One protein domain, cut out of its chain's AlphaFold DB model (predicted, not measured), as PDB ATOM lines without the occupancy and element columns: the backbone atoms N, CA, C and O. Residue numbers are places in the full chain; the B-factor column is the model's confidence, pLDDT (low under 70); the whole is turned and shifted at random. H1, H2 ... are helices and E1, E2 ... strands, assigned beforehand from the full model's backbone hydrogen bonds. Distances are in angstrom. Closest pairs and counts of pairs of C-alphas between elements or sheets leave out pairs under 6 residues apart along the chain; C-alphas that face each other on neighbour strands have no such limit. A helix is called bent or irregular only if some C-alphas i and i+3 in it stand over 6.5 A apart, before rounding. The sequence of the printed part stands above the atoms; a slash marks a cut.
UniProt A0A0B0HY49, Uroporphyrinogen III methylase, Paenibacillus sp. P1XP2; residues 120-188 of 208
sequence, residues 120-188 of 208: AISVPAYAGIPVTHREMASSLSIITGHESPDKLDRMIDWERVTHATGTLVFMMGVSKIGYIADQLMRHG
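What this domain is: This is residues 120 to 188 of the 208 residues of the protein "Uroporphyrinogen III methylase" of Paenibacillus sp. P1XP2 (UniProt A0A0B0HY49). Two short parallel strands, E1 and E2, form a narrow ribbon in the middle of this model, with H1 and a long loop, residues 127 to 139, on one side and H2, H3 and H4 on the other. Contacts between the helices are few, and H4, the longest, meets H3 near its end. The printed part has 69 residues, with four named helices and two named strands in the order H1 E1 H2 H3 E2 H4, of the mixed class. It is compact, with a radius of gyration of the C-alphas of 12.3 A, and only just elongated, spanning 34 by 22 by 17 A.

Where its parts are: Find C-alpha 120 at (82.124, -52.429, 137.614), where H1 begins; it runs to residue 126. E1, residues 140 to 144, covers 13.5 A, and H2, residues 149 to 155, and H3, residues 158 to 164, follow. E2, residues 167 to 171, covers 12.9 A. H4, residues 174 to 186, runs 19.2 A to C-alpha 186 at (59.006, -55.704, 130.431); it is irregular, with C-alphas 175 and 178 8.2 A apart.

How they stand to each other: Look first at E1 and E2, parallel at 23 degrees, with N 143 and O 169 2.9 A apart, within hydrogen-bond range. E1, H2, H3 and E2 form a strand-helix-strand unit, two parallel neighbour strands with helices between, its crossover right-handed. The closest C-alphas of H1 and E2, Ala 120 and Val 169, are 6.4 A apart. H4 touches H3 with residues 183 to 184 alone, about perpendicular at 77 degrees; their closest C-alphas, Thr 162 and Leu 184, are 5.7 A apart. H2 and H4 are close but not clearly touching, their closest C-alphas, Pro 149 and Tyr 179, 7.4 A apart. Every O i to N i+4 pair is within hydrogen-bond range in H2 and H3, against 2 of 3 in H1 and 7 of 9 in H4.

The domain as a whole: The two farthest C-alphas, Arg 134 and Asp 150, are 35.2 A apart. The printed part has no cut, and the link from H1 to E1 is long. Residue 148 is under 70 in pLDDT.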
ATOM      1  N   ALA A 120      83.160 -51.416 137.815       93.81
ATOM      2  CA  ALA A 120      82.124 -52.429 137.614       93.81
ATOM      3  C   ALA A 120      82.290 -53.669 138.514       93.81
ATOM      4  O   ALA A 120      81.313 -54.350 138.794       93.81
ATOM      5  N   ILE A 121      83.519 -53.954 138.961       94.75
ATOM      6  CA  ILE A 121      83.845 -55.108 139.812       94.75
ATOM      7  C   ILE A 121      84.199 -54.649 141.225       94.75
ATOM      8  O   ILE A 121      83.710 -55.193 142.211       94.75
ATOM      9  N   SER A 122      85.058 -53.634 141.329       93.50
ATOM     10  CA  SER A 122      85.593 -53.209 142.622       93.50
ATOM     11  C   SER A 122      84.562 -52.513 143.498       93.50
ATOM     12  O   SER A 122      84.493 -52.814 144.682       93.50
ATOM     13  N   VAL A 123      83.739 -51.618 142.950       92.38
ATOM     14  CA  VAL A 123      82.786 -50.849 143.764       92.38
ATOM     15  C   VAL A 123      81.747 -51.769 144.435       92.38
ATOM     16  O   VAL A 123      81.578 -51.640 145.647       92.38
ATOM     17  N   PRO A 124      81.134 -52.755 143.743       93.00
ATOM     18  CA  PRO A 124      80.321 -53.780 144.403       93.00
ATOM     19  C   PRO A 124      81.091 -54.581 145.460       93.00
ATOM     20  O   PRO A 124      80.572 -54.805 146.552       93.00
ATOM     21  N   ALA A 125      82.352 -54.947 145.198       93.31
ATOM     22  CA  ALA A 125      83.159 -55.696 146.162       93.31
ATOM     23  C   ALA A 125      83.376 -54.921 147.476       93.31
ATOM     24  O   ALA A 125      83.270 -55.503 148.554       93.31
ATOM     25  N   TYR A 126      83.598 -53.602 147.413       90.06
ATOM     26  CA  TYR A 126      83.671 -52.746 148.607       90.06
ATOM     27  C   TYR A 126      82.327 -52.607 149.341       90.06
ATOM     28  O   TYR A 126      82.320 -52.325 150.539       90.06
ATOM     29  N   ALA A 127      81.207 -52.848 148.656       89.25
ATOM     30  CA  ALA A 127      79.878 -52.959 149.254       89.25
ATOM     31  C   ALA A 127      79.557 -54.379 149.771       89.25
ATOM     32  O   ALA A 127      78.452 -54.617 150.249       89.25
ATOM     33  N   GLY A 128      80.499 -55.327 149.686       91.19
ATOM     34  CA  GLY A 128      80.287 -56.723 150.084       91.19
ATOM     35  C   GLY A 128      79.519 -57.562 149.058       91.19
ATOM     36  O   GLY A 128      79.038 -58.639 149.395       91.19
ATOM     37  N   ILE A 129      79.404 -57.088 147.815       93.06
ATOM     38  CA  ILE A 129      78.640 -57.732 146.744       93.06
ATOM     39  C   ILE A 129      79.618 -58.287 145.699       93.06
ATOM     40  O   ILE A 129      80.157 -57.522 144.893       93.06
ATOM     41  N   PRO A 130      79.873 -59.606 145.672       93.62
ATOM     42  CA  PRO A 130      80.643 -60.202 144.592       93.62
ATOM     43  C   PRO A 130      79.815 -60.193 143.298       93.62
ATOM     44  O   PRO A 130      78.630 -60.517 143.292       93.62
ATOM     45  N   VAL A 131      80.445 -59.826 142.180       94.12
ATOM     46  CA  VAL A 131      79.772 -59.733 140.867       94.12
ATOM     47  C   VAL A 131      79.524 -61.089 140.203       94.12
ATOM     48  O   VAL A 131      78.828 -61.167 139.197       94.12
ATOM     49  N   THR A 132      80.099 -62.153 140.759       94.75
ATOM     50  CA  THR A 132      79.836 -63.543 140.400       94.75
ATOM     51  C   THR A 132      79.788 -64.374 141.676       94.75
ATOM     52  O   THR A 132      80.432 -64.053 142.675       94.75
ATOM     53  N   HIS A 133      79.016 -65.453 141.662       93.00
ATOM     54  CA  HIS A 133      78.945 -66.395 142.772       93.00
ATOM     55  C   HIS A 133      78.548 -67.760 142.231       93.00
ATOM     56  O   HIS A 133      77.594 -67.852 141.461       93.00
ATOM     57  N   ARG A 134      79.244 -68.824 142.646       89.88
ATOM     58  CA  ARG A 134      79.083 -70.174 142.075       89.88
ATOM     59  C   ARG A 134      77.626 -70.646 142.035       89.88
ATOM     60  O   ARG A 134      77.226 -71.260 141.057       89.88
ATOM     61  N   GLU A 135      76.859 -70.335 143.075       88.88
ATOM     62  CA  GLU A 135      75.460 -70.761 143.218       88.88
ATOM     63  C   GLU A 135      74.433 -69.726 142.728       88.88
ATOM     64  O   GLU A 135      73.261 -70.061 142.613       88.88
ATOM     65  N   MET A 136      74.840 -68.478 142.452       85.56
ATOM     66  CA  MET A 136      73.891 -67.402 142.096       85.56
ATOM     67  C   MET A 136      74.097 -66.836 140.688       85.56
ATOM     68  O   MET A 136      73.129 -66.536 139.999       85.56
ATOM     69  N   ALA A 137      75.346 -66.653 140.257       88.25
ATOM     70  CA  ALA A 137      75.673 -66.024 138.983       88.25
ATOM     71  C   ALA A 137      77.017 -66.531 138.447       88.25
ATOM     72  O   ALA A 137      78.085 -66.174 138.955       88.25
ATOM     73  N   SER A 138      76.961 -67.333 137.383       88.19
ATOM     74  CA  SER A 138      78.128 -67.810 136.625       88.19
ATOM     75  C   SER A 138      78.589 -66.831 135.539       88.19
ATOM     76  O   SER A 138      79.616 -67.055 134.901       88.19
ATOM     77  N   SER A 139      77.848 -65.740 135.325       91.00
ATOM     78  CA  SER A 139      78.094 -64.761 134.271       91.00
ATOM     79  C   SER A 139      77.789 -63.333 134.727       91.00
ATOM     80  O   SER A 139      76.935 -63.096 135.584       91.00
ATOM     81  N   LEU A 140      78.514 -62.386 134.127       93.56
ATOM     82  CA  LEU A 140      78.459 -60.952 134.404       93.56
ATOM     83  C   LEU A 140      78.307 -60.183 133.088       93.56
ATOM     84  O   LEU A 140      79.096 -60.387 132.166       93.56
ATOM     85  N   SER A 141      77.354 -59.251 133.027       93.56
ATOM     86  CA  SER A 141      77.262 -58.258 131.948       93.56
ATOM     87  C   SER A 141      77.553 -56.858 132.475       93.56
ATOM     88  O   SER A 141      76.930 -56.408 133.435       93.56
ATOM     89  N   ILE A 142      78.471 -56.150 131.816       93.75
ATOM     90  CA  ILE A 142      78.810 -54.755 132.120       93.75
ATOM     91  C   ILE A 142      78.247 -53.882 130.998       93.75
ATOM     92  O   ILE A 142      78.647 -54.021 129.844       93.75
ATOM     93  N   ILE A 143      77.301 -53.005 131.328       92.06
ATOM     94  CA  ILE A 143      76.470 -52.272 130.363       92.06
ATOM     95  C   ILE A 143      76.543 -50.775 130.667       92.06
ATOM     96  O   ILE A 143      76.613 -50.376 131.826       92.06
ATOM     97  N   THR A 144      76.530 -49.925 129.642       89.00
ATOM     98  CA  THR A 144      76.437 -48.468 129.821       89.00
ATOM     99  C   THR A 144      74.974 -48.028 129.849       89.00
ATOM    100  O   THR A 144      74.198 -48.397 128.976       89.00
ATOM    101  N   GLY A 145      74.599 -47.223 130.843       84.00
ATOM    102  CA  GLY A 145      73.286 -46.580 130.960       84.00
ATOM    103  C   GLY A 145      73.311 -45.073 130.672       84.00
ATOM    104  O   GLY A 145      72.370 -44.375 131.037       84.00
ATOM    105  N   HIS A 146      74.399 -44.554 130.084       77.88
ATOM    106  CA  HIS A 146      74.634 -43.109 129.930       77.88
ATOM    107  C   HIS A 146      73.858 -42.447 128.778       77.88
ATOM    108  O   HIS A 146      73.793 -41.222 128.700       77.88
ATOM    109  N   GLU A 147      73.323 -43.238 127.853       75.62
ATOM    110  CA  GLU A 147      72.743 -42.727 126.611       75.62
ATOM    111  C   GLU A 147      71.267 -42.318 126.771       75.62
ATOM    112  O   GLU A 147      70.621 -42.591 127.788       75.62
ATOM    113  N   SER A 148      70.715 -41.620 125.770       69.50
ATOM    114  CA  SER A 148      69.270 -41.356 125.730       69.50
ATOM    115  C   SER A 148      68.488 -42.677 125.671       69.50
ATOM    116  O   SER A 148      69.016 -43.644 125.122       69.50
ATOM    117  N   PRO A 149      67.241 -42.735 126.179       73.06
ATOM    118  CA  PRO A 149      66.400 -43.931 126.078       73.06
ATOM    119  C   PRO A 149      66.376 -44.535 124.663       73.06
ATOM    120  O   PRO A 149      66.745 -45.691 124.492       73.06
ATOM    121  N   ASP A 150      66.129 -43.713 123.639       72.81
ATOM    122  CA  ASP A 150      66.123 -44.151 122.234       72.81
ATOM    123  C   ASP A 150      67.451 -44.759 121.761       72.81
ATOM    124  O   ASP A 150      67.481 -45.631 120.894       72.81
ATOM    125  N   LYS A 151      68.581 -44.271 122.284       75.88
ATOM    126  CA  LYS A 151      69.903 -44.783 121.916       75.88
ATOM    127  C   LYS A 151      70.253 -46.031 122.719       75.88
ATOM    128  O   LYS A 151      70.883 -46.925 122.161       75.88
ATOM    129  N   LEU A 152      69.813 -46.124 123.974       78.00
ATOM    130  CA  LEU A 152      69.897 -47.357 124.754       78.00
ATOM    131  C   LEU A 152      69.130 -48.482 124.056       78.00
ATOM    132  O   LEU A 152      69.717 -49.533 123.846       78.00
ATOM    133  N   ASP A 153      67.906 -48.239 123.587       81.00
ATOM    134  CA  ASP A 153      67.100 -49.253 122.885       81.00
ATOM    135  C   ASP A 153      67.725 -49.743 121.580       81.00
ATOM    136  O   ASP A 153      67.536 -50.886 121.179       81.00
ATOM    137  N   ARG A 154      68.496 -48.888 120.904       80.69
ATOM    138  CA  ARG A 154      69.227 -49.273 119.690       80.69
ATOM    139  C   ARG A 154      70.506 -50.047 119.988       80.69
ATOM    140  O   ARG A 154      70.966 -50.805 119.141       80.69
ATOM    141  N   MET A 155      71.132 -49.790 121.134       83.50
ATOM    142  CA  MET A 155      72.431 -50.361 121.496       83.50
ATOM    143  C   MET A 155      72.316 -51.609 122.370       83.50
ATOM    144  O   MET A 155      73.243 -52.418 122.395       83.50
ATOM    145  N   ILE A 156      71.219 -51.745 123.109       85.62
ATOM    146  CA  ILE A 156      70.981 -52.808 124.076       85.62
ATOM    147  C   ILE A 156      69.852 -53.679 123.547       85.62
ATOM    148  O   ILE A 156      68.708 -53.248 123.441       85.62
ATOM    149  N   ASP A 157      70.175 -54.936 123.273       89.69
ATOM    150  CA  ASP A 157      69.165 -55.971 123.095       89.69
ATOM    151  C   ASP A 157      68.626 -56.351 124.483       89.69
ATOM    152  O   ASP A 157      69.229 -57.149 125.207       89.69
ATOM    153  N   TRP A 158      67.542 -55.687 124.899       90.88
ATOM    154  CA  TRP A 158      66.974 -55.814 126.243       90.88
ATOM    155  C   TRP A 158      66.502 -57.227 126.563       90.88
ATOM    156  O   TRP A 158      66.680 -57.681 127.695       90.88
ATOM    157  N   GLU A 159      65.956 -57.937 125.579       90.38
ATOM    158  CA  GLU A 159      65.540 -59.328 125.734       90.38
ATOM    159  C   GLU A 159      66.755 -60.208 126.030       90.38
ATOM    160  O   GLU A 159      66.809 -60.885 127.062       90.38
ATOM    161  N   ARG A 160      67.799 -60.125 125.194       88.12
ATOM    162  CA  ARG A 160      69.021 -60.902 125.424       88.12
ATOM    163  C   ARG A 160      69.683 -60.539 126.738       88.12
ATOM    164  O   ARG A 160      70.058 -61.436 127.478       88.12
ATOM    165  N   VAL A 161      69.822 -59.256 127.056       88.12
ATOM    166  CA  VAL A 161      70.457 -58.817 128.307       88.12
ATOM    167  C   VAL A 161      69.698 -59.319 129.532       88.12
ATOM    168  O   VAL A 161      70.326 -59.753 130.496       88.12
ATOM    169  N   THR A 162      68.366 -59.308 129.489       88.62
ATOM    170  CA  THR A 162      67.527 -59.762 130.605       88.62
ATOM    171  C   THR A 162      67.749 -61.242 130.926       88.62
ATOM    172  O   THR A 162      67.768 -61.615 132.105       88.62
ATOM    173  N   HIS A 163      67.977 -62.061 129.895       84.31
ATOM    174  CA  HIS A 163      68.110 -63.516 130.008       84.31
ATOM    175  C   HIS A 163      69.554 -64.045 129.965       84.31
ATOM    176  O   HIS A 163      69.791 -65.183 130.364       84.31
ATOM    177  N   ALA A 164      70.525 -63.259 129.492       72.12
ATOM    178  CA  ALA A 164      71.883 -63.739 129.230       72.12
ATOM    179  C   ALA A 164      72.698 -64.005 130.498       72.12
ATOM    180  O   ALA A 164      73.588 -64.862 130.472       72.12
ATOM    181  N   THR A 165      72.470 -63.255 131.584       70.50
ATOM    182  CA  THR A 165      73.365 -63.311 132.746       70.50
ATOM    183  C   THR A 165      72.695 -63.242 134.112       70.50
ATOM    184  O   THR A 165      71.592 -62.719 134.297       70.50
ATOM    185  N   GLY A 166      73.406 -63.804 135.098       82.06
ATOM    186  CA  GLY A 166      73.006 -63.748 136.502       82.06
ATOM    187  C   GLY A 166      73.098 -62.322 137.044       82.06
ATOM    188  O   GLY A 166      72.104 -61.779 137.536       82.06
ATOM    189  N   THR A 167      74.263 -61.688 136.874       93.25
ATOM    190  CA  THR A 167      74.538 -60.343 137.395       93.25
ATOM    191  C   THR A 167      74.669 -59.311 136.276       93.25
ATOM    192  O   THR A 167      75.519 -59.425 135.390       93.25
ATOM    193  N   LEU A 168      73.857 -58.254 136.365       94.31
ATOM    194  CA  LEU A 168      73.894 -57.092 135.478       94.31
ATOM    195  C   LEU A 168      74.500 -55.895 136.216       94.31
ATOM    196  O   LEU A 168      74.014 -55.510 137.278       94.31
ATOM    197  N   VAL A 169      75.531 -55.278 135.641       94.19
ATOM    198  CA  VAL A 169      76.146 -54.051 136.162       94.19
ATOM    199  C   VAL A 169      75.961 -52.927 135.150       94.19
ATOM    200  O   VAL A 169      76.619 -52.893 134.111       94.19
ATOM    201  N   PHE A 170      75.083 -51.978 135.480       92.75
ATOM    202  CA  PHE A 170      74.860 -50.770 134.687       92.75
ATOM    203  C   PHE A 170      75.757 -49.629 135.175       92.75
ATOM    204  O   PHE A 170      75.565 -49.053 136.244       92.75
ATOM    205  N   MET A 171      76.740 -49.275 134.356       90.56
ATOM    206  CA  MET A 171      77.651 -48.157 134.559       90.56
ATOM    207  C   MET A 171      77.016 -46.869 134.032       90.56
ATOM    208  O   MET A 171      76.388 -46.872 132.977       90.56
ATOM    209  N   MET A 172      77.207 -45.746 134.733       85.00
ATOM    210  CA  MET A 172      76.720 -44.420 134.303       85.00
ATOM    211  C   MET A 172      75.189 -44.327 134.094       85.00
ATOM    212  O   MET A 172      74.726 -43.426 133.404       85.00
ATOM    213  N   GLY A 173      74.406 -45.233 134.692       81.62
ATOM    214  CA  GLY A 173      72.955 -45.350 134.474       81.62
ATOM    215  C   GLY A 173      72.056 -44.677 135.513       81.62
ATOM    216  O   GLY A 173      70.842 -44.810 135.422       81.62
ATOM    217  N   VAL A 174      72.608 -43.964 136.504       83.06
ATOM    218  CA  VAL A 174      71.833 -43.431 137.650       83.06
ATOM    219  C   VAL A 174      70.658 -42.552 137.203       83.06
ATOM    220  O   VAL A 174      69.549 -42.711 137.702       83.06
ATOM    221  N   SER A 175      70.857 -41.680 136.212       83.50
ATOM    222  CA  SER A 175      69.794 -40.812 135.680       83.50
ATOM    223  C   SER A 175      68.714 -41.560 134.885       83.50
ATOM    224  O   SER A 175      67.699 -40.962 134.528       83.50
ATOM    225  N   LYS A 176      68.929 -42.847 134.586       87.31
ATOM    226  CA  LYS A 176      68.059 -43.718 133.783       87.31
ATOM    227  C   LYS A 176      67.647 -44.987 134.527       87.31
ATOM    228  O   LYS A 176      67.117 -45.899 133.906       87.31
ATOM    229  N   ILE A 177      67.845 -45.049 135.844       88.94
ATOM    230  CA  ILE A 177      67.604 -46.269 136.621       88.94
ATOM    231  C   ILE A 177      66.160 -46.778 136.501       88.94
ATOM    232  O   ILE A 177      65.966 -47.971 136.301       88.94
ATOM    233  N   GLY A 178      65.165 -45.881 136.531       90.62
ATOM    234  CA  GLY A 178      63.757 -46.252 136.345       90.62
ATOM    235  C   GLY A 178      63.490 -46.832 134.955       90.62
ATOM    236  O   GLY A 178      62.895 -47.892 134.834       90.62
ATOM    237  N   TYR A 179      64.043 -46.199 133.917       91.69
ATOM    238  CA  TYR A 179      63.931 -46.684 132.542       91.69
ATOM    239  C   TYR A 179      64.547 -48.077 132.355       91.69
ATOM    240  O   TYR A 179      63.941 -48.959 131.755       91.69
ATOM    241  N   ILE A 180      65.752 -48.279 132.894       92.75
ATOM    242  CA  ILE A 180      66.456 -49.565 132.840       92.75
ATOM    243  C   ILE A 180      65.635 -50.644 133.556       92.75
ATOM    244  O   ILE A 180      65.463 -51.735 133.018       92.75
ATOM    245  N   ALA A 181      65.109 -50.345 134.748       93.31
ATOM    246  CA  ALA A 181      64.272 -51.276 135.496       93.31
ATOM    247  C   ALA A 181      63.000 -51.647 134.719       93.31
ATOM    248  O   ALA A 181      62.686 -52.831 134.610       93.31
ATOM    249  N   ASP A 182      62.319 -50.660 134.128       94.25
ATOM    250  CA  ASP A 182      61.123 -50.882 133.313       94.25
ATOM    251  C   ASP A 182      61.412 -51.791 132.119       94.25
ATOM    252  O   ASP A 182      60.649 -52.721 131.868       94.25
ATOM    253  N   GLN A 183      62.517 -51.566 131.402       94.69
ATOM    254  CA  GLN A 183      62.901 -52.418 130.275       94.69
ATOM    255  C   GLN A 183      63.189 -53.853 130.725       94.69
ATOM    256  O   GLN A 183      62.628 -54.796 130.173       94.69
ATOM    257  N   LEU A 184      63.975 -54.043 131.787       94.31
ATOM    258  CA  LEU A 184      64.250 -55.384 132.312       94.31
ATOM    259  C   LEU A 184      62.961 -56.106 132.736       94.31
ATOM    260  O   LEU A 184      62.781 -57.278 132.409       94.31
ATOM    261  N   MET A 185      62.045 -55.421 133.426       94.94
ATOM    262  CA  MET A 185      60.772 -56.014 133.853       94.94
ATOM    263  C   MET A 185      59.859 -56.350 132.670       94.94
ATOM    264  O   MET A 185      59.282 -57.436 132.635       94.94
ATOM    265  N   ARG A 186      59.767 -55.462 131.671       95.81
ATOM    266  CA  ARG A 186      59.006 -55.704 130.431       95.81
ATOM    267  C   ARG A 186      59.508 -56.929 129.674       95.81
ATOM    268  O   ARG A 186      58.703 -57.657 129.107       95.81
ATOM    269  N   HIS A 187      60.816 -57.163 129.703       94.69
ATOM    270  CA  HIS A 187      61.465 -58.301 129.060       94.69
ATOM    271  C   HIS A 187      61.610 -59.527 129.983       94.69
ATOM    272  O   HIS A 187      62.338 -60.457 129.660       94.69
ATOM    273  N   GLY A 188      60.898 -59.567 131.117       93.19
ATOM    274  CA  GLY A 188      60.731 -60.786 131.916       93.19
ATOM    275  C   GLY A 188      61.615 -60.904 133.159       93.19
ATOM    276  O   GLY A 188      61.597 -61.949 133.813       93.19
TER     277      GLY A 188